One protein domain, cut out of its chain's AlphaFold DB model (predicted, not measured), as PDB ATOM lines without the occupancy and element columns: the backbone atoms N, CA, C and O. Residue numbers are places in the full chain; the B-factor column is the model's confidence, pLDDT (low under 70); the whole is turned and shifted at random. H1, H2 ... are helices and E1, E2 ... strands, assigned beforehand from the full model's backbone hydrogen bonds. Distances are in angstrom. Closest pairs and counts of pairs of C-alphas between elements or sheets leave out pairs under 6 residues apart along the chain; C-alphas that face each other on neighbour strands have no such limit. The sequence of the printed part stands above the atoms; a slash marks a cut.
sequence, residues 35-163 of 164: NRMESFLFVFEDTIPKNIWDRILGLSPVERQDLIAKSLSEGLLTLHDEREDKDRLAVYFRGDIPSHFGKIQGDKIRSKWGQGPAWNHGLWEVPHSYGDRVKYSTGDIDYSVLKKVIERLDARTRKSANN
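Overview. This is residues 35 to 163 of the 164 residues of an uncharacterized protein of candidate division TA06 bacterium (UniProt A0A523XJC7). A strongly twisted sheet of five strands makes one end of the domain, with H1 packed on it; H2, H3 and H4 group at the other end, where residues 158 to 163 stick out, of which 158 to 161 belong to H4. The printed part has 129 residues, with H1, H2, H3, E1, E2, E3, E4, E5 and H4 along the chain. The sheet's order is E4, E3, E2, E1, E5, all antiparallel, and the class is mixed, helices and strands. The whole is compact, with a radius of gyration of the C-alphas of 14.9 A, but elongated, spanning 51 by 27 by 26 A.

Along the chain. H1, residues 35 to 44, begins at C-alpha 35 (10.078, 86.378, 149.079). H2 is residues 50 to 58, and H3, residues 61 to 73, is 19.2 A long. E1, residues 89 to 94, E2, residues 97 to 105 and 23.9 A long, E3, residues 108 to 112, and E4, residues 118 to 121, form a meander, each strand the antiparallel neighbour of the one before. E5 is residues 133 to 137. H4, residues 143 to 161, 27.6 A long, ends at C-alpha 161 (-17.508, 87.776, 141.279).

Arrangement. N 91 and O 135 of E1 and E5 are 2.8 A apart, N 99 and O 92 of the hairpin E1 and E2 2.8 A, N 110 and O 103 of E2 and E3 2.8 A, and N 109 and O 121 of E3 and E4 2.8 A, each within hydrogen-bond range. H1 is on the sheet at a height of 6.3 A; its closest C-alphas to E2 are those of Arg 36 and His 100, 5.2 A apart. H3 only grazes the sheet, and touches H1 with residues 64 to 68 alone, at a steep tilt of 58 degrees, the closest C-alphas being those of Met 37 and Gln 65, 7.0 A apart. H4 touches H3 with residues 145 to 153 alone, at a steep tilt of 41 degrees, opposite ways, closest at the C-alphas of Ser 71 and Leu 146, 5.8 A. H2 and H4 only just touch, with 3 pairs of C-alphas within 8 A, the closest Ile 52 and Lys 147, 6.7 A. Every O i to N i+4 pair is within range in H1 and H4, against 4 of 5 in H2 and 7 of 9 in H3.

Size, cuts and confidence. The C-alphas farthest apart, of Asp 107 and Asn 163, are 52.5 A apart. The printed part has no cut; the links H3 to E1 and E4 to E5 are long. Residues 157 to 163 have pLDDT under 70.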
ATOM      1  N   ASN A  35       9.029  85.911 148.159       71.44
ATOM      2  CA  ASN A  35      10.078  86.378 149.079       71.44
ATOM      3  C   ASN A  35       9.740  87.710 149.779       71.44
ATOM      4  O   ASN A  35      10.135  87.929 150.924       71.44
ATOM      5  N   ARG A  36       8.976  88.586 149.111       83.31
ATOM      6  CA  ARG A  36       8.478  89.845 149.689       83.31
ATOM      7  C   ARG A  36       7.540  89.601 150.864       83.31
ATOM      8  O   ARG A  36       7.678  90.245 151.896       83.31
ATOM      9  N   MET A  37       6.592  88.683 150.689       86.44
ATOM     10  CA  MET A  37       5.617  88.364 151.722       86.44
ATOM     11  C   MET A  37       6.267  87.550 152.836       86.44
ATOM     12  O   MET A  37       6.124  87.903 153.995       86.44
ATOM     13  N   GLU A  38       7.068  86.544 152.496       86.38
ATOM     14  CA  GLU A  38       7.805  85.730 153.469       86.38
ATOM     15  C   GLU A  38       8.689  86.578 154.393       86.38
ATOM     16  O   GLU A  38       8.681  86.400 155.610       86.38
ATOM     17  N   SER A  39       9.429  87.543 153.835       89.44
ATOM     18  CA  SER A  39      10.252  88.448 154.644       89.44
ATOM     19  C   SER A  39       9.412  89.409 155.483       89.44
ATOM     20  O   SER A  39       9.733  89.621 156.649       89.44
ATOM     21  N   PHE A  40       8.322  89.951 154.936       91.19
ATOM     22  CA  PHE A  40       7.394  90.797 155.685       91.19
ATOM     23  C   PHE A  40       6.771  90.047 156.870       91.19
ATOM     24  O   PHE A  40       6.816  90.536 157.997       91.19
ATOM     25  N   LEU A  41       6.243  88.843 156.641       88.38
ATOM     26  CA  LEU A  41       5.645  88.010 157.682       88.38
ATOM     27  C   LEU A  41       6.679  87.646 158.748       88.38
ATOM     28  O   LEU A  41       6.424  87.869 159.920       88.38
ATOM     29  N   PHE A  42       7.882  87.218 158.362       91.00
ATOM     30  CA  PHE A  42       8.972  86.983 159.317       91.00
ATOM     31  C   PHE A  42       9.290  88.221 160.178       91.00
ATOM     32  O   PHE A  42       9.625  88.124 161.364       91.00
ATOM     33  N   VAL A  43       9.229  89.414 159.583       92.44
ATOM     34  CA  VAL A  43       9.497  90.650 160.315       92.44
ATOM     35  C   VAL A  43       8.386  90.966 161.318       92.44
ATOM     36  O   VAL A  43       8.698  91.360 162.444       92.44
ATOM     37  N   PHE A  44       7.126  90.753 160.944       91.50
ATOM     38  CA  PHE A  44       5.969  91.296 161.657       91.50
ATOM     39  C   PHE A  44       5.011  90.259 162.266       91.50
ATOM     40  O   PHE A  44       4.008  90.668 162.851       91.50
ATOM     41  N   GLU A  45       5.282  88.958 162.178       86.00
ATOM     42  CA  GLU A  45       4.376  87.885 162.631       86.00
ATOM     43  C   GLU A  45       3.842  88.085 164.052       86.00
ATOM     44  O   GLU A  45       2.631  88.054 164.256       86.00
ATOM     45  N   ASP A  46       4.715  88.416 165.004       86.44
ATOM     46  CA  ASP A  46       4.343  88.597 166.415       86.44
ATOM     47  C   ASP A  46       3.651  89.939 166.697       86.44
ATOM     48  O   ASP A  46       3.146  90.178 167.794       86.44
ATOM     49  N   THR A  47       3.662  90.848 165.722       87.25
ATOM     50  CA  THR A  47       3.072  92.184 165.852       87.25
ATOM     51  C   THR A  47       1.657  92.211 165.277       87.25
ATOM     52  O   THR A  47       0.761  92.833 165.841       87.25
ATOM     53  N   ILE A  48       1.405  91.469 164.196       87.62
ATOM     54  CA  ILE A  48       0.125  91.498 163.490       87.62
ATOM     55  C   ILE A  48      -0.972  90.812 164.326       87.62
ATOM     56  O   ILE A  48      -0.873  89.621 164.616       87.62
ATOM     57  N   PRO A  49      -2.079  91.512 164.662       89.19
ATOM     58  CA  PRO A  49      -3.207  90.900 165.351       89.19
ATOM     59  C   PRO A  49      -3.754  89.694 164.585       89.19
ATOM     60  O   PRO A  49      -3.934  89.762 163.367       89.19
ATOM     61  N   LYS A  50      -4.105  88.614 165.296       88.25
ATOM     62  CA  LYS A  50      -4.563  87.347 164.693       88.25
ATOM     63  C   LYS A  50      -5.681  87.530 163.656       88.25
ATOM     64  O   LYS A  50      -5.657  86.914 162.600       88.25
ATOM     65  N   ASN A  51      -6.651  88.402 163.921       88.44
ATOM     66  CA  ASN A  51      -7.754  88.666 162.992       88.44
ATOM     67  C   ASN A  51      -7.303  89.347 161.688       88.44
ATOM     68  O   ASN A  51      -7.967  89.206 160.666       88.44
ATOM     69  N   ILE A  52      -6.212  90.114 161.715       88.88
ATOM     70  CA  ILE A  52      -5.598  90.695 160.519       88.88
ATOM     71  C   ILE A  52      -4.748  89.640 159.817       88.88
ATOM     72  O   ILE A  52      -4.857  89.487 158.604       88.88
ATOM     73  N   TRP A  53      -3.980  88.867 160.583       88.50
ATOM     74  CA  TRP A  53      -3.184  87.751 160.083       88.50
ATOM     75  C   TRP A  53      -4.020  86.751 159.275       88.50
ATOM     76  O   TRP A  53      -3.720  86.485 158.112       88.50
ATOM     77  N   ASP A  54      -5.128  86.277 159.849       88.81
ATOM     78  CA  ASP A  54      -6.041  85.331 159.202       88.81
ATOM     79  C   ASP A  54      -6.581  85.890 157.871       88.81
ATOM     80  O   ASP A  54      -6.737  85.155 156.896       88.81
ATOM     81  N   ARG A  55      -6.811  87.208 157.791       89.94
ATOM     82  CA  ARG A  55      -7.250  87.858 156.549       89.94
ATOM     83  C   ARG A  55      -6.145  87.939 155.507       89.94
ATOM     84  O   ARG A  55      -6.424  87.675 154.345       89.94
ATOM     85  N   ILE A  56      -4.908  88.250 155.897       89.25
ATOM     86  CA  ILE A  56      -3.753  88.239 154.981       89.25
ATOM     87  C   ILE A  56      -3.576  86.843 154.374       89.25
ATOM     88  O   ILE A  56      -3.369  86.713 153.166       89.25
ATOM     89  N   LEU A  57      -3.717  85.794 155.190       85.62
ATOM     90  CA  LEU A  57      -3.676  84.411 154.717       85.62
ATOM     91  C   LEU A  57      -4.861  84.056 153.804       85.62
ATOM     92  O   LEU A  57      -4.712  83.208 152.928       85.62
ATOM     93  N   GLY A  58      -6.003  84.724 153.948       86.94
ATOM     94  CA  GLY A  58      -7.150  84.577 153.049       86.94
ATOM     95  C   GLY A  58      -6.980  85.233 151.672       86.94
ATOM     96  O   GLY A  58      -7.692  84.861 150.743       86.94
ATOM     97  N   LEU A  59      -6.045  86.176 151.517       86.06
ATOM     98  CA  LEU A  59      -5.798  86.861 150.245       86.06
ATOM     99  C   LEU A  59      -5.166  85.926 149.206       86.06
ATOM    100  O   LEU A  59      -4.302  85.102 149.527       86.06
ATOM    101  N   SER A  60      -5.528  86.123 147.937       85.31
ATOM    102  CA  SER A  60      -4.870  85.478 146.800       85.31
ATOM    103  C   SER A  60      -3.394  85.895 146.688       85.31
ATOM    104  O   SER A  60      -3.006  86.964 147.171       85.31
ATOM    105  N   PRO A  61      -2.541  85.112 145.999       81.62
ATOM    106  CA  PRO A  61      -1.132  85.468 145.812       81.62
ATOM    107  C   PRO A  61      -0.917  86.860 145.200       81.62
ATOM    108  O   PRO A  61       0.006  87.570 145.590       81.62
ATOM    109  N   VAL A  62      -1.789  87.276 144.275       81.00
ATOM    110  CA  VAL A  62      -1.723  88.604 143.644       81.00
ATOM    111  C   VAL A  62      -2.069  89.702 144.651       81.00
ATOM    112  O   VAL A  62      -1.343  90.684 144.764       81.00
ATOM    113  N   GLU A  63      -3.129  89.524 145.439       85.38
ATOM    114  CA  GLU A  63      -3.513  90.487 146.478       85.38
ATOM    115  C   GLU A  63      -2.443  90.618 147.566       85.38
ATOM    116  O   GLU A  63      -2.171  91.726 148.022       85.38
ATOM    117  N   ARG A  64      -1.787  89.515 147.948       85.19
ATOM    118  CA  ARG A  64      -0.665  89.535 148.900       85.19
ATOM    119  C   ARG A  64       0.515  90.362 148.388       85.19
ATOM    120  O   ARG A  64       1.102  91.115 149.161       85.19
ATOM    121  N   GLN A  65       0.851  90.268 147.102       77.62
ATOM    122  CA  GLN A  65       1.908  91.103 146.511       77.62
ATOM    123  C   GLN A  65       1.568  92.590 146.588       77.62
ATOM    124  O   GLN A  65       2.417  93.425 146.902       77.62
ATOM    125  N   ASP A  66       0.308  92.897 146.310       84.81
ATOM    126  CA  ASP A  66      -0.224  94.247 146.274       84.81
ATOM    127  C   ASP A  66      -0.379  94.855 147.675       84.81
ATOM    128  O   ASP A  66      -0.226  96.066 147.845       84.81
ATOM    129  N   LEU A  67      -0.648  94.020 148.683       90.00
ATOM    130  CA  LEU A  67      -0.886  94.426 150.064       90.00
ATOM    131  C   LEU A  67       0.263  95.269 150.617       90.00
ATOM    132  O   LEU A  67       0.020  96.365 151.120       90.00
ATOM    133  N   ILE A  68       1.500  94.775 150.522       89.62
ATOM    134  CA  ILE A  68       2.674  95.423 151.123       89.62
ATOM    135  C   ILE A  68       2.925  96.781 150.469       89.62
ATOM    136  O   ILE A  68       3.042  97.789 151.165       89.62
ATOM    137  N   ALA A  69       2.971  96.817 149.135       89.75
ATOM    138  CA  ALA A  69       3.234  98.046 148.395       89.75
ATOM    139  C   ALA A  69       2.160  99.107 148.672       89.75
ATOM    140  O   ALA A  69       2.495 100.251 148.975       89.75
ATOM    141  N   LYS A  70       0.874  98.722 148.651       92.25
ATOM    142  CA  LYS A  70      -0.225  99.641 148.973       92.25
ATOM    143  C   LYS A  70      -0.164 100.113 150.420       92.25
ATOM    144  O   LYS A  70      -0.287 101.308 150.660       92.25
ATOM    145  N   SER A  71       0.065  99.209 151.370       93.75
ATOM    146  CA  SER A  71       0.120  99.569 152.791       93.75
ATOM    147  C   SER A  71       1.263 100.545 153.068       93.75
ATOM    148  O   SER A  71       1.048 101.550 153.734       93.75
ATOM    149  N   LEU A  72       2.449 100.324 152.490       92.81
ATOM    150  CA  LEU A  72       3.564 101.269 152.604       92.81
ATOM    151  C   LEU A  72       3.256 102.621 151.953       92.81
ATOM    152  O   LEU A  72       3.518 103.651 152.567       92.81
ATOM    153  N   SER A  73       2.638 102.639 150.766       92.44
ATOM    154  CA  SER A  73       2.219 103.895 150.119       92.44
ATOM    155  C   SER A  73       1.157 104.670 150.909       92.44
ATOM    156  O   SER A  73       1.003 105.872 150.724       92.44
ATOM    157  N   GLU A  74       0.432 103.984 151.796       94.69
ATOM    158  CA  GLU A  74      -0.589 104.561 152.670       94.69
ATOM    159  C   GLU A  74      -0.083 104.827 154.099       94.69
ATOM    160  O   GLU A  74      -0.882 105.167 154.967       94.69
ATOM    161  N   GLY A  75       1.225 104.705 154.349       94.75
ATOM    162  CA  GLY A  75       1.824 105.062 155.637       94.75
ATOM    163  C   GLY A  75       1.812 103.952 156.687       94.75
ATOM    164  O   GLY A  75       1.846 104.253 157.874       94.75
ATOM    165  N   LEU A  76       1.799 102.674 156.283       95.00
ATOM    166  CA  LEU A  76       1.946 101.541 157.214       95.00
ATOM    167  C   LEU A  76       3.188 101.675 158.102       95.00
ATOM    168  O   LEU A  76       3.143 101.292 159.265       95.00
ATOM    169  N   LEU A  77       4.286 102.176 157.535       95.69
ATOM    170  CA  LEU A  77       5.530 102.479 158.232       95.69
ATOM    171  C   LEU A  77       5.946 103.905 157.898       95.69
ATOM    172  O   LEU A  77       5.841 104.336 156.747       95.69
ATOM    173  N   THR A  78       6.521 104.591 158.880       95.75
ATOM    174  CA  THR A  78       7.332 105.777 158.603       95.75
ATOM    175  C   THR A  78       8.699 105.310 158.123       95.75
ATOM    176  O   THR A  78       9.420 104.645 158.872       95.75
ATOM    177  N   LEU A  79       9.024 105.616 156.866       96.88
ATOM    178  CA  LEU A  79      10.296 105.274 156.234       96.88
ATOM    179  C   LEU A  79      11.143 106.523 156.032       96.88
ATOM    180  O   LEU A  79      10.624 107.565 155.631       96.88
ATOM    181  N   HIS A  80      12.445 106.388 156.232       97.12
ATOM    182  CA  HIS A  80      13.412 107.462 156.028       97.12
ATOM    183  C   HIS A  80      14.725 106.904 155.451       97.12
ATOM    184  O   HIS A  80      14.917 105.688 155.411       97.12
ATOM    185  N   ASP A  81      15.557 107.766 154.863       97.25
ATOM    186  CA  ASP A  81      16.676 107.331 154.010       97.25
ATOM    187  C   ASP A  81      17.991 107.121 154.783       97.25
ATOM    188  O   ASP A  81      18.860 106.377 154.328       97.25
ATOM    189  N   GLU A  82      18.141 107.741 155.955       97.19
ATOM    190  CA  GLU A  82      19.362 107.679 156.761       97.19
ATOM    191  C   GLU A  82      19.193 106.710 157.924       97.19
ATOM    192  O   GLU A  82      18.121 106.579 158.484       97.19
ATOM    193  N   ARG A  83      20.245 105.993 158.306       96.75
ATOM    194  CA  ARG A  83      20.142 105.054 159.423       96.75
ATOM    195  C   ARG A  83      20.235 105.790 160.760       96.75
ATOM    196  O   ARG A  83      21.224 106.474 161.007       96.75
ATOM    197  N   GLU A  84      19.290 105.529 161.656       96.25
ATOM    198  CA  GLU A  84      19.270 106.024 163.033       96.25
ATOM    199  C   GLU A  84      19.390 104.881 164.062       96.25
ATOM    200  O   GLU A  84      19.047 103.727 163.801       96.25
ATOM    201  N   ASP A  85      19.839 105.198 165.280       95.44
ATOM    202  CA  ASP A  85      20.056 104.204 166.348       95.44
ATOM    203  C   ASP A  85      18.769 103.503 166.806       95.44
ATOM    204  O   ASP A  85      18.789 102.344 167.223       95.44
ATOM    205  N   LYS A  86      17.632 104.205 166.738       96.12
ATOM    206  CA  LYS A  86      16.318 103.658 167.108       96.12
ATOM    207  C   LYS A  86      15.705 102.777 166.020       96.12
ATOM    208  O   LYS A  86      14.659 102.172 166.270       96.12
ATOM    209  N   ASP A  87      16.303 102.720 164.832       97.56
ATOM    210  CA  ASP A  87      15.757 101.920 163.747       97.56
ATOM    211  C   ASP A  87      15.872 100.436 164.050       97.56
ATOM    212  O   ASP A  87      16.895  99.915 164.498       97.56
ATOM    213  N   ARG A  88      14.787  99.733 163.751       97.06
ATOM    214  CA  ARG A  88      14.681  98.289 163.943       97.06
ATOM    215  C   ARG A  88      14.550  97.551 162.630       97.06
ATOM    216  O   ARG A  88      14.702  96.333 162.626       97.06
ATOM    217  N   LEU A  89      14.284  98.253 161.529       97.62
ATOM    218  CA  LEU A  89      14.006  97.655 160.234       97.62
ATOM    219  C   LEU A  89      14.824  98.282 159.112       97.62
ATOM    220  O   LEU A  89      14.992  99.497 159.054       97.62
ATOM    221  N   ALA A  90      15.234  97.430 158.179       97.50
ATOM    222  CA  ALA A  90      15.698  97.811 156.855       97.50
ATOM    223  C   ALA A  90      14.691  97.304 155.813       97.50
ATOM    224  O   ALA A  90      14.341  96.118 155.797       97.50
ATOM    225  N   VAL A  91      14.231  98.202 154.946       96.62
ATOM    226  CA  VAL A  91      13.304  97.910 153.850       96.62
ATOM    227  C   VAL A  91      14.027  98.153 152.538       96.62
ATOM    228  O   VAL A  91      14.444  99.274 152.250       96.62
ATOM    229  N   TYR A  92      14.180  97.102 151.745       95.44
ATOM    230  CA  TYR A  92      14.862  97.165 150.461       95.44
ATOM    231  C   TYR A  92      13.867  97.462 149.352       95.44
ATOM    232  O   TYR A  92      12.745  96.947 149.355       95.44
ATOM    233  N   PHE A  93      14.305  98.264 148.389       93.31
ATOM    234  CA  PHE A  93      13.498  98.712 147.267       93.31
ATOM    235  C   PHE A  93      14.196  98.434 145.945       93.31
ATOM    236  O   PHE A  93      15.390  98.688 145.797       93.31
ATOM    237  N   ARG A  94      13.415  97.979 144.965       90.19
ATOM    238  CA  ARG A  94      13.802  97.923 143.556       90.19
ATOM    239  C   ARG A  94      13.012  98.985 142.802       90.19
ATOM    240  O   ARG A  94      11.813  98.815 142.570       90.19
ATOM    241  N   GLY A  95      13.669 100.090 142.452       88.94
ATOM    242  CA  GLY A  95      12.937 101.309 142.097       88.94
ATOM    243  C   GLY A  95      12.060 101.736 143.275       88.94
ATOM    244  O   GLY A  95      12.531 101.744 144.409       88.94
ATOM    245  N   ASP A  96      10.779 102.023 143.047       87.44
ATOM    246  CA  ASP A  96       9.839 102.422 144.114       87.44
ATOM    247  C   ASP A  96       9.042 101.255 144.714       87.44
ATOM    248  O   ASP A  96       8.137 101.451 145.524       87.44
ATOM    249  N   ILE A  97       9.380 100.017 144.340       87.81
ATOM    250  CA  ILE A  97       8.673  98.827 144.807       87.81
ATOM    251  C   ILE A  97       9.425  98.228 146.001       87.81
ATOM    252  O   ILE A  97      10.585  97.836 145.836       87.81
ATOM    253  N   PRO A  98       8.785  98.089 147.177       90.12
ATOM    254  CA  PRO A  98       9.374  97.378 148.304       90.12
ATOM    255  C   PRO A  98       9.552  95.901 147.936       90.12
ATOM    256  O   PRO A  98       8.607  95.234 147.499       90.12
ATOM    257  N   SER A  99      10.774  95.402 148.088       90.50
ATOM    258  CA  SER A  99      11.218  94.100 147.582       90.50
ATOM    259  C   SER A  99      11.729  93.144 148.649       90.50
ATOM    260  O   SER A  99      11.703  91.938 148.407       90.50
ATOM    261  N   HIS A 100      12.142  93.636 149.817       93.38
ATOM    262  CA  HIS A 100      12.594  92.782 150.915       93.38
ATOM    263  C   HIS A 100      12.566  93.515 152.258       93.38
ATOM    264  O   HIS A 100      12.669  94.741 152.299       93.38
ATOM    265  N   PHE A 101      12.464  92.762 153.352       94.75
ATOM    266  CA  PHE A 101      12.442  93.285 154.721       94.75
ATOM    267  C   PHE A 101      13.452  92.549 155.600       94.75
ATOM    268  O   PHE A 101      13.638  91.337 155.477       94.75
ATOM    269  N   GLY A 102      14.074  93.266 156.532       95.81
ATOM    270  CA  GLY A 102      14.930  92.664 157.546       95.81
ATOM    271  C   GLY A 102      14.910  93.418 158.869       95.81
ATOM    272  O   GLY A 102      14.729  94.635 158.896       95.81
ATOM    273  N   LYS A 103      15.115  92.682 159.966       96.94
ATOM    274  CA  LYS A 103      15.289  93.238 161.314       96.94
ATOM    275  C   LYS A 103      16.745  93.669 161.490       96.94
ATOM    276  O   LYS A 103      17.648  92.882 161.219       96.94
ATOM    277  N   ILE A 104      16.982  94.884 161.961       97.69
ATOM    278  CA  ILE A 104      18.315  95.377 162.317       97.69
ATOM    279  C   ILE A 104      18.731  94.742 163.648       97.69
ATOM    280  O   ILE A 104      17.973  94.752 164.617       97.69
ATOM    281  N   GLN A 105      19.934  94.171 163.693       95.38
ATOM    282  CA  GLN A 105      20.543  93.565 164.878       95.38
ATOM    283  C   GLN A 105      22.013  93.986 164.958       95.38
ATOM    284  O   GLN A 105      22.883  93.356 164.359       95.38
ATOM    285  N   GLY A 106      22.293  95.075 165.679       93.88
ATOM    286  CA  GLY A 106      23.633  95.663 165.704       93.88
ATOM    287  C   GLY A 106      24.039  96.146 164.310       93.88
ATOM    288  O   GLY A 106      23.322  96.922 163.690       93.88
ATOM    289  N   ASP A 107      25.170  95.684 163.791       94.38
ATOM    290  CA  ASP A 107      25.659  95.986 162.440       94.38
ATOM    291  C   ASP A 107      25.069  95.074 161.345       94.38
ATOM    292  O   ASP A 107      25.316  95.292 160.156       94.38
ATOM    293  N   LYS A 108      24.286  94.061 161.728       97.56
ATOM    294  CA  LYS A 108      23.715  93.065 160.818       97.56
ATOM    295  C   LYS A 108      22.224  93.260 160.597       97.56
ATOM    296  O   LYS A 108      21.514  93.888 161.379       97.56
ATOM    297  N   ILE A 109      21.749  92.654 159.517       97.44
ATOM    298  CA  ILE A 109      20.343  92.514 159.174       97.44
ATOM    299  C   ILE A 109      19.975  91.035 159.273       97.44
ATOM    300  O   ILE A 109      20.611  90.186 158.651       97.44
ATOM    301  N   ARG A 110      18.933  90.723 160.044       96.62
ATOM    302  CA  ARG A 110      18.325  89.396 160.106       96.62
ATOM    303  C   ARG A 110      17.100  89.358 159.204       96.62
ATOM    304  O   ARG A 110      16.124  90.064 159.460       96.62
ATOM    305  N   SER A 111      17.122  88.529 158.166       93.81
ATOM    306  CA  SER A 111      15.998  88.398 157.230       93.81
ATOM    307  C   SER A 111      15.835  86.974 156.695       93.81
ATOM    308  O   SER A 111      16.744  86.154 156.822       93.81
ATOM    309  N   LYS A 112      14.663  86.670 156.120       91.56
ATOM    310  CA  LYS A 112      14.314  85.364 155.533       91.56
ATOM    311  C   LYS A 112      14.271  85.456 154.011       91.56
ATOM    312  O   LYS A 112      13.624  86.348 153.473       91.56
ATOM    313  N   TRP A 113      14.940  84.546 153.305       87.88
ATOM    314  CA  TRP A 113      14.981  84.544 151.838       87.88
ATOM    315  C   TRP A 113      14.163  83.380 151.283       87.88
ATOM    316  O   TRP A 113      14.601  82.229 151.315       87.88
ATOM    317  N   GLY A 114      12.962  83.680 150.783       77.62
ATOM    318  CA  GLY A 114      12.018  82.649 150.344       77.62
ATOM    319  C   GLY A 114      11.779  81.613 151.441       77.62
ATOM    320  O   GLY A 114      11.611  81.966 152.604       77.62
ATOM    321  N   GLN A 115      11.832  80.328 151.091       74.94
ATOM    322  CA  GLN A 115      11.594  79.231 152.038       74.94
ATOM    323  C   GLN A 115      12.807  78.883 152.926       74.94
ATOM    324  O   GLN A 115      12.701  78.025 153.798       74.94
ATOM    325  N   GLY A 116      13.950  79.554 152.752       78.00
ATOM    326  CA  GLY A 116      15.146  79.322 153.564       78.00
ATOM    327  C   GLY A 116      14.992  79.745 155.035       78.00
ATOM    328  O   GLY A 116      14.009  80.403 155.404       78.00
ATOM    329  N   PRO A 117      15.960  79.385 155.898       87.06
ATOM    330  CA  PRO A 117      16.019  79.902 157.262       87.06
ATOM    331  C   PRO A 117      16.294  81.412 157.263       87.06
ATOM    332  O   PRO A 117      16.797  81.975 156.288       87.06
ATOM    333  N   ALA A 118      15.989  82.071 158.381       91.06
ATOM    334  CA  ALA A 118      16.452  83.435 158.598       91.06
ATOM    335  C   ALA A 118      17.978  83.453 158.784       91.06
ATOM    336  O   ALA A 118      18.527  82.608 159.493       91.06
ATOM    337  N   TRP A 119      18.647  84.434 158.187       91.50
ATOM    338  CA  TRP A 119      20.103  84.572 158.185       91.50
ATOM    339  C   TRP A 119      20.505  85.992 158.616       91.50
ATOM    340  O   TRP A 119      19.812  86.954 158.284       91.50
ATOM    341  N   ASN A 120      21.636  86.121 159.324       96.25
ATOM    342  CA  ASN A 120      22.260  87.402 159.685       96.25
ATOM    343  C   ASN A 120      23.312  87.821 158.654       96.25
ATOM    344  O   ASN A 120      24.357  87.184 158.541       96.25
ATOM    345  N   HIS A 121      23.056  88.889 157.911       95.12
ATOM    346  CA  HIS A 121      23.902  89.344 156.811       95.12
ATOM    347  C   HIS A 121      24.228  90.837 156.949       95.12
ATOM    348  O   HIS A 121      23.571  91.571 157.687       95.12
ATOM    349  N   GLY A 122      25.275  91.301 156.273       97.06
ATOM    350  CA  GLY A 122      25.550  92.725 156.093       97.06
ATOM    351  C   GLY A 122      24.471  93.403 155.246       97.06
ATOM    352  O   GLY A 122      23.730  92.742 154.523       97.06
ATOM    353  N   LEU A 123      24.395  94.735 155.308       96.31
ATOM    354  CA  LEU A 123      23.345  95.519 154.643       96.31
ATOM    355  C   LEU A 123      23.155  95.154 153.160       96.31
ATOM    356  O   LEU A 123      22.034  94.955 152.720       96.31
ATOM    357  N   TRP A 124      24.243  94.999 152.406       95.44
ATOM    358  CA  TRP A 124      24.192  94.692 150.969       95.44
ATOM    359  C   TRP A 124      24.526  93.238 150.626       95.44
ATOM    360  O   TRP A 124      24.651  92.886 149.458       95.44
ATOM    361  N   GLU A 125      24.625  92.369 151.630       94.38
ATOM    362  CA  GLU A 125      24.793  90.925 151.447       94.38
ATOM    363  C   GLU A 125      23.433  90.262 151.162       94.38
ATOM    364  O   GLU A 125      22.997  89.349 151.858       94.38
ATOM    365  N   VAL A 126      22.737  90.765 150.142       89.44
ATOM    366  CA  VAL A 126      21.433  90.285 149.672       89.44
ATOM    367  C   VAL A 126      21.472  90.048 148.160       89.44
ATOM    368  O   VAL A 126      22.266  90.675 147.455       89.44
ATOM    369  N   PRO A 127      20.611  89.173 147.610       88.19
ATOM    370  CA  PRO A 127      20.459  89.053 146.165       88.19
ATOM    371  C   PRO A 127      20.138  90.403 145.514       88.19
ATOM    372  O   PRO A 127      19.247  91.114 145.971       88.19
ATOM    373  N   HIS A 128      20.767  90.708 144.375       86.06
ATOM    374  CA  HIS A 128      20.499  91.940 143.617       86.06
ATOM    375  C   HIS A 128      19.009  92.116 143.251       86.06
ATOM    376  O   HIS A 128      18.505  93.226 143.104       86.06
ATOM    377  N   SER A 129      18.256  91.016 143.150       85.62
ATOM    378  CA  SER A 129      16.808  91.045 142.930       85.62
ATOM    379  C   SER A 129      16.012  91.724 144.049       85.62
ATOM    380  O   SER A 129      14.867  92.102 143.803       85.62
ATOM    381  N   TYR A 130      16.578  91.859 145.251       87.75
ATOM    382  CA  TYR A 130      15.939  92.501 146.402       87.75
ATOM    383  C   TYR A 130      16.066  94.011 146.406       87.75
ATOM    384  O   TYR A 130      15.432  94.638 147.248       87.75
ATOM    385  N   GLY A 131      16.790  94.594 145.456       88.62
ATOM    386  CA  GLY A 131      16.824  96.032 145.276       88.62
ATOM    387  C   GLY A 131      18.219  96.619 145.277       88.62
ATOM    388  O   GLY A 131      19.222  95.937 145.479       88.62
ATOM    389  N   ASP A 132      18.235  97.915 145.030       92.31
ATOM    390  CA  ASP A 132      19.404  98.781 144.922       92.31
ATOM    391  C   ASP A 132      19.356  99.939 145.928       92.31
ATOM    392  O   ASP A 132      20.310 100.705 146.042       92.31
ATOM    393  N   ARG A 133      18.256 100.059 146.679       95.81
ATOM    394  CA  ARG A 133      18.056 101.085 147.703       95.81
ATOM    395  C   ARG A 133      17.536 100.470 148.991       95.81
ATOM    396  O   ARG A 133      16.839  99.455 148.970       95.81
ATOM    397  N   VAL A 134      17.835 101.131 150.103       97.19
ATOM    398  CA  VAL A 134      17.339 100.774 151.429       97.19
ATOM    399  C   VAL A 134      16.758 102.007 152.107       97.19
ATOM    400  O   VAL A 134      17.273 103.107 151.936       97.19
ATOM    401  N   LYS A 135      15.672 101.802 152.848       97.75
ATOM    402  CA  LYS A 135      15.104 102.769 153.785       97.75
ATOM    403  C   LYS A 135      14.983 102.140 155.163       97.75
ATOM    404  O   LYS A 135      14.913 100.913 155.282       97.75
ATOM    405  N   TYR A 136      14.910 102.977 156.182       98.38
ATOM    406  CA  TYR A 136      14.917 102.567 157.577       98.38
ATOM    407  C   TYR A 136      13.628 102.962 158.294       98.38
ATOM    408  O   TYR A 136      12.857 103.798 157.816       98.38
ATOM    409  N   SER A 137      13.350 102.278 159.403       97.69
ATOM    410  CA  SER A 137      12.185 102.535 160.246       97.69
ATOM    411  C   SER A 137      12.395 102.009 161.663       97.69
ATOM    412  O   SER A 137      13.046 100.979 161.870       97.69
ATOM    413  N   THR A 138      11.721 102.632 162.630       95.94
ATOM    414  CA  THR A 138      11.591 102.123 164.007       95.94
ATOM    415  C   THR A 138      10.790 100.822 164.076       95.94
ATOM    416  O   THR A 138      10.907 100.079 165.047       95.94
ATOM    417  N   GLY A 139      10.011 100.512 163.033       90.38
ATOM    418  CA  GLY A 139       9.176  99.314 162.949       90.38
ATOM    419  C   GLY A 139       7.811  99.434 163.613       90.38
ATOM    420  O   GLY A 139       7.110  98.429 163.733       90.38
ATOM    421  N   ASP A 140       7.415 100.643 164.002       90.69
ATOM    422  CA  ASP A 140       6.080 100.915 164.522       90.69
ATOM    423  C   ASP A 140       5.074 100.922 163.361       90.69
ATOM    424  O   ASP A 140       5.032 101.863 162.565       90.69
ATOM    425  N   ILE A 141       4.300  99.839 163.233       90.81
ATOM    426  CA  ILE A 141       3.300  99.688 162.167       90.81
ATOM    427  C   ILE A 141       1.948 100.307 162.530       90.81
ATOM    428  O   ILE A 141       1.435 100.119 163.634       90.81
ATOM    429  N   ASP A 142       1.318 100.967 161.557       92.62
ATOM    430  CA  ASP A 142      -0.068 101.430 161.661       92.62
ATOM    431  C   ASP A 142      -1.053 100.340 161.192       92.62
ATOM    432  O   ASP A 142      -1.327 100.156 159.999       92.62
ATOM    433  N   TYR A 143      -1.639  99.611 162.146       89.69
ATOM    434  CA  TYR A 143      -2.628  98.566 161.851       89.69
ATOM    435  C   TYR A 143      -3.904  99.084 161.188       89.69
ATOM    436  O   TYR A 143      -4.591  98.311 160.513       89.69
ATOM    437  N   SER A 144      -4.257 100.356 161.384       91.44
ATOM    438  CA  SER A 144      -5.454 100.930 160.774       91.44
ATOM    439  C   SER A 144      -5.298 101.009 159.254       91.44
ATOM    440  O   SER A 144      -6.236 100.675 158.523       91.44
ATOM    441  N   VAL A 145      -4.086 101.323 158.780       94.31
ATOM    442  CA  VAL A 145      -3.719 101.293 157.360       94.31
ATOM    443  C   VAL A 145      -3.829  99.873 156.822       94.31
ATOM    444  O   VAL A 145      -4.548  99.639 155.847       94.31
ATOM    445  N   LEU A 146      -3.195  98.904 157.491       91.38
ATOM    446  CA  LEU A 146      -3.200  97.506 157.049       91.38
ATOM    447  C   LEU A 146      -4.630  96.954 156.940       91.38
ATOM    448  O   LEU A 146      -5.013  96.392 155.913       91.38
ATOM    449  N   LYS A 147      -5.459  97.191 157.963       91.19
ATOM    450  CA  LYS A 147      -6.877  96.807 157.975       91.19
ATOM    451  C   LYS A 147      -7.638  97.411 156.791       91.19
ATOM    452  O   LYS A 147      -8.328  96.686 156.073       91.19
ATOM    453  N   LYS A 148      -7.496  98.721 156.570       93.56
ATOM    454  CA  LYS A 148      -8.193  99.464 155.511       93.56
ATOM    455  C   LYS A 148      -7.801  98.985 154.110       93.56
ATOM    456  O   LYS A 148      -8.645  98.974 153.211       93.56
ATOM    457  N   VAL A 149      -6.536  98.614 153.899       94.00
ATOM    458  CA  VAL A 149      -6.060  98.077 152.614       94.00
ATOM    459  C   VAL A 149      -6.646  96.688 152.362       94.00
ATOM    460  O   VAL A 149      -7.203  96.465 151.287       94.00
ATOM    461  N   ILE A 150      -6.607  95.789 153.351       91.25
ATOM    462  CA  ILE A 150      -7.178  94.435 153.231       91.25
ATOM    463  C   ILE A 150      -8.681  94.500 152.921       91.25
ATOM    464  O   ILE A 150      -9.152  93.831 152.009       91.25
ATOM    465  N   GLU A 151      -9.439  95.368 153.601       90.19
ATOM    466  CA  GLU A 151     -10.876  95.568 153.332       90.19
ATOM    467  C   GLU A 151     -11.167  96.003 151.893       90.19
ATOM    468  O   GLU A 151     -12.154  95.564 151.296       90.19
ATOM    469  N   ARG A 152     -10.302  96.836 151.304       89.81
ATOM    470  CA  ARG A 152     -10.450  97.255 149.906       89.81
ATOM    471  C   ARG A 152     -10.101  96.150 148.916       89.81
ATOM    472  O   ARG A 152     -10.728  96.105 147.857       89.81
ATOM    473  N   LEU A 153      -9.126  95.297 149.228       86.69
ATOM    474  CA  LEU A 153      -8.795  94.135 148.399       86.69
ATOM    475  C   LEU A 153      -9.976  93.152 148.380       86.69
ATOM    476  O   LEU A 153     -10.513  92.876 147.308       86.69
ATOM    477  N   ASP A 154     -10.512  92.802 149.554       81.31
ATOM    478  CA  ASP A 154     -11.680  91.916 149.690       81.31
ATOM    479  C   ASP A 154     -12.914  92.430 148.915       81.31
ATOM    480  O   ASP A 154     -13.632  91.669 148.256       81.31
ATOM    481  N   ALA A 155     -13.182  93.741 148.977       81.88
ATOM    482  CA  ALA A 155     -14.333  94.352 148.309       81.88
ATOM    483  C   ALA A 155     -14.239  94.298 146.772       81.88
ATOM    484  O   ALA A 155     -15.260  94.139 146.094       81.88
ATOM    485  N   ARG A 156     -13.029  94.409 146.204       74.81
ATOM    486  CA  ARG A 156     -12.804  94.298 144.748       74.81
ATOM    487  C   ARG A 156     -13.088  92.887 144.242       74.81
ATOM    488  O   ARG A 156     -13.667  92.729 143.165       74.81
ATOM    489  N   THR A 157     -12.747  91.888 145.046       66.44
ATOM    490  CA  THR A 157     -12.949  90.473 144.730       66.44
ATOM    491  C   THR A 157     -14.436  90.122 144.696       66.44
ATOM    492  O   THR A 157     -14.912  89.548 143.717       66.44
ATOM    493  N   ARG A 158     -15.224  90.599 145.672       64.88
ATOM    494  CA  ARG A 158     -16.693  90.428 145.666       64.88
ATOM    495  C   ARG A 158     -17.374  91.122 144.485       64.88
ATOM    496  O   ARG A 158     -18.314  90.580 143.912       64.88
ATOM    497  N   LYS A 159     -16.900  92.310 144.096       64.44
ATOM    498  CA  LYS A 159     -17.461  93.049 142.954       64.44
ATOM    499  C   LYS A 159     -17.160  92.373 141.610       64.44
ATOM    500  O   LYS A 159     -18.008  92.416 140.727       64.44
ATOM    501  N   SER A 160     -15.994  91.741 141.460       61.34
ATOM    502  CA  SER A 160     -15.655  90.985 140.242       61.34
ATOM    503  C   SER A 160     -16.455  89.684 140.124       61.34
ATOM    504  O   SER A 160     -16.892  89.341 139.030       61.34
ATOM    505  N   ALA A 161     -16.710  89.004 141.248       59.53
ATOM    506  CA  ALA A 161     -17.508  87.776 141.279       59.53
ATOM    507  C   ALA A 161     -18.999  88.001 140.961       59.53
ATOM    508  O   ALA A 161     -19.617  87.147 140.343       59.53
ATOM    509  N   ASN A 162     -19.570  89.151 141.340       58.81
ATOM    510  CA  ASN A 162     -20.983  89.471 141.079       58.81
ATOM    511  C   ASN A 162     -21.260  90.030 139.669       58.81
ATOM    512  O   ASN A 162     -22.420  90.205 139.308       58.81
ATOM    513  N   ASN A 163     -20.216  90.345 138.897       54.91
ATOM    514  CA  ASN A 163     -20.315  90.880 137.535       54.91
ATOM    515  C   ASN A 163     -19.920  89.849 136.455       54.91
ATOM    516  O   ASN A 163     -19.764  90.239 135.296       54.91
TER     517      ASN A 163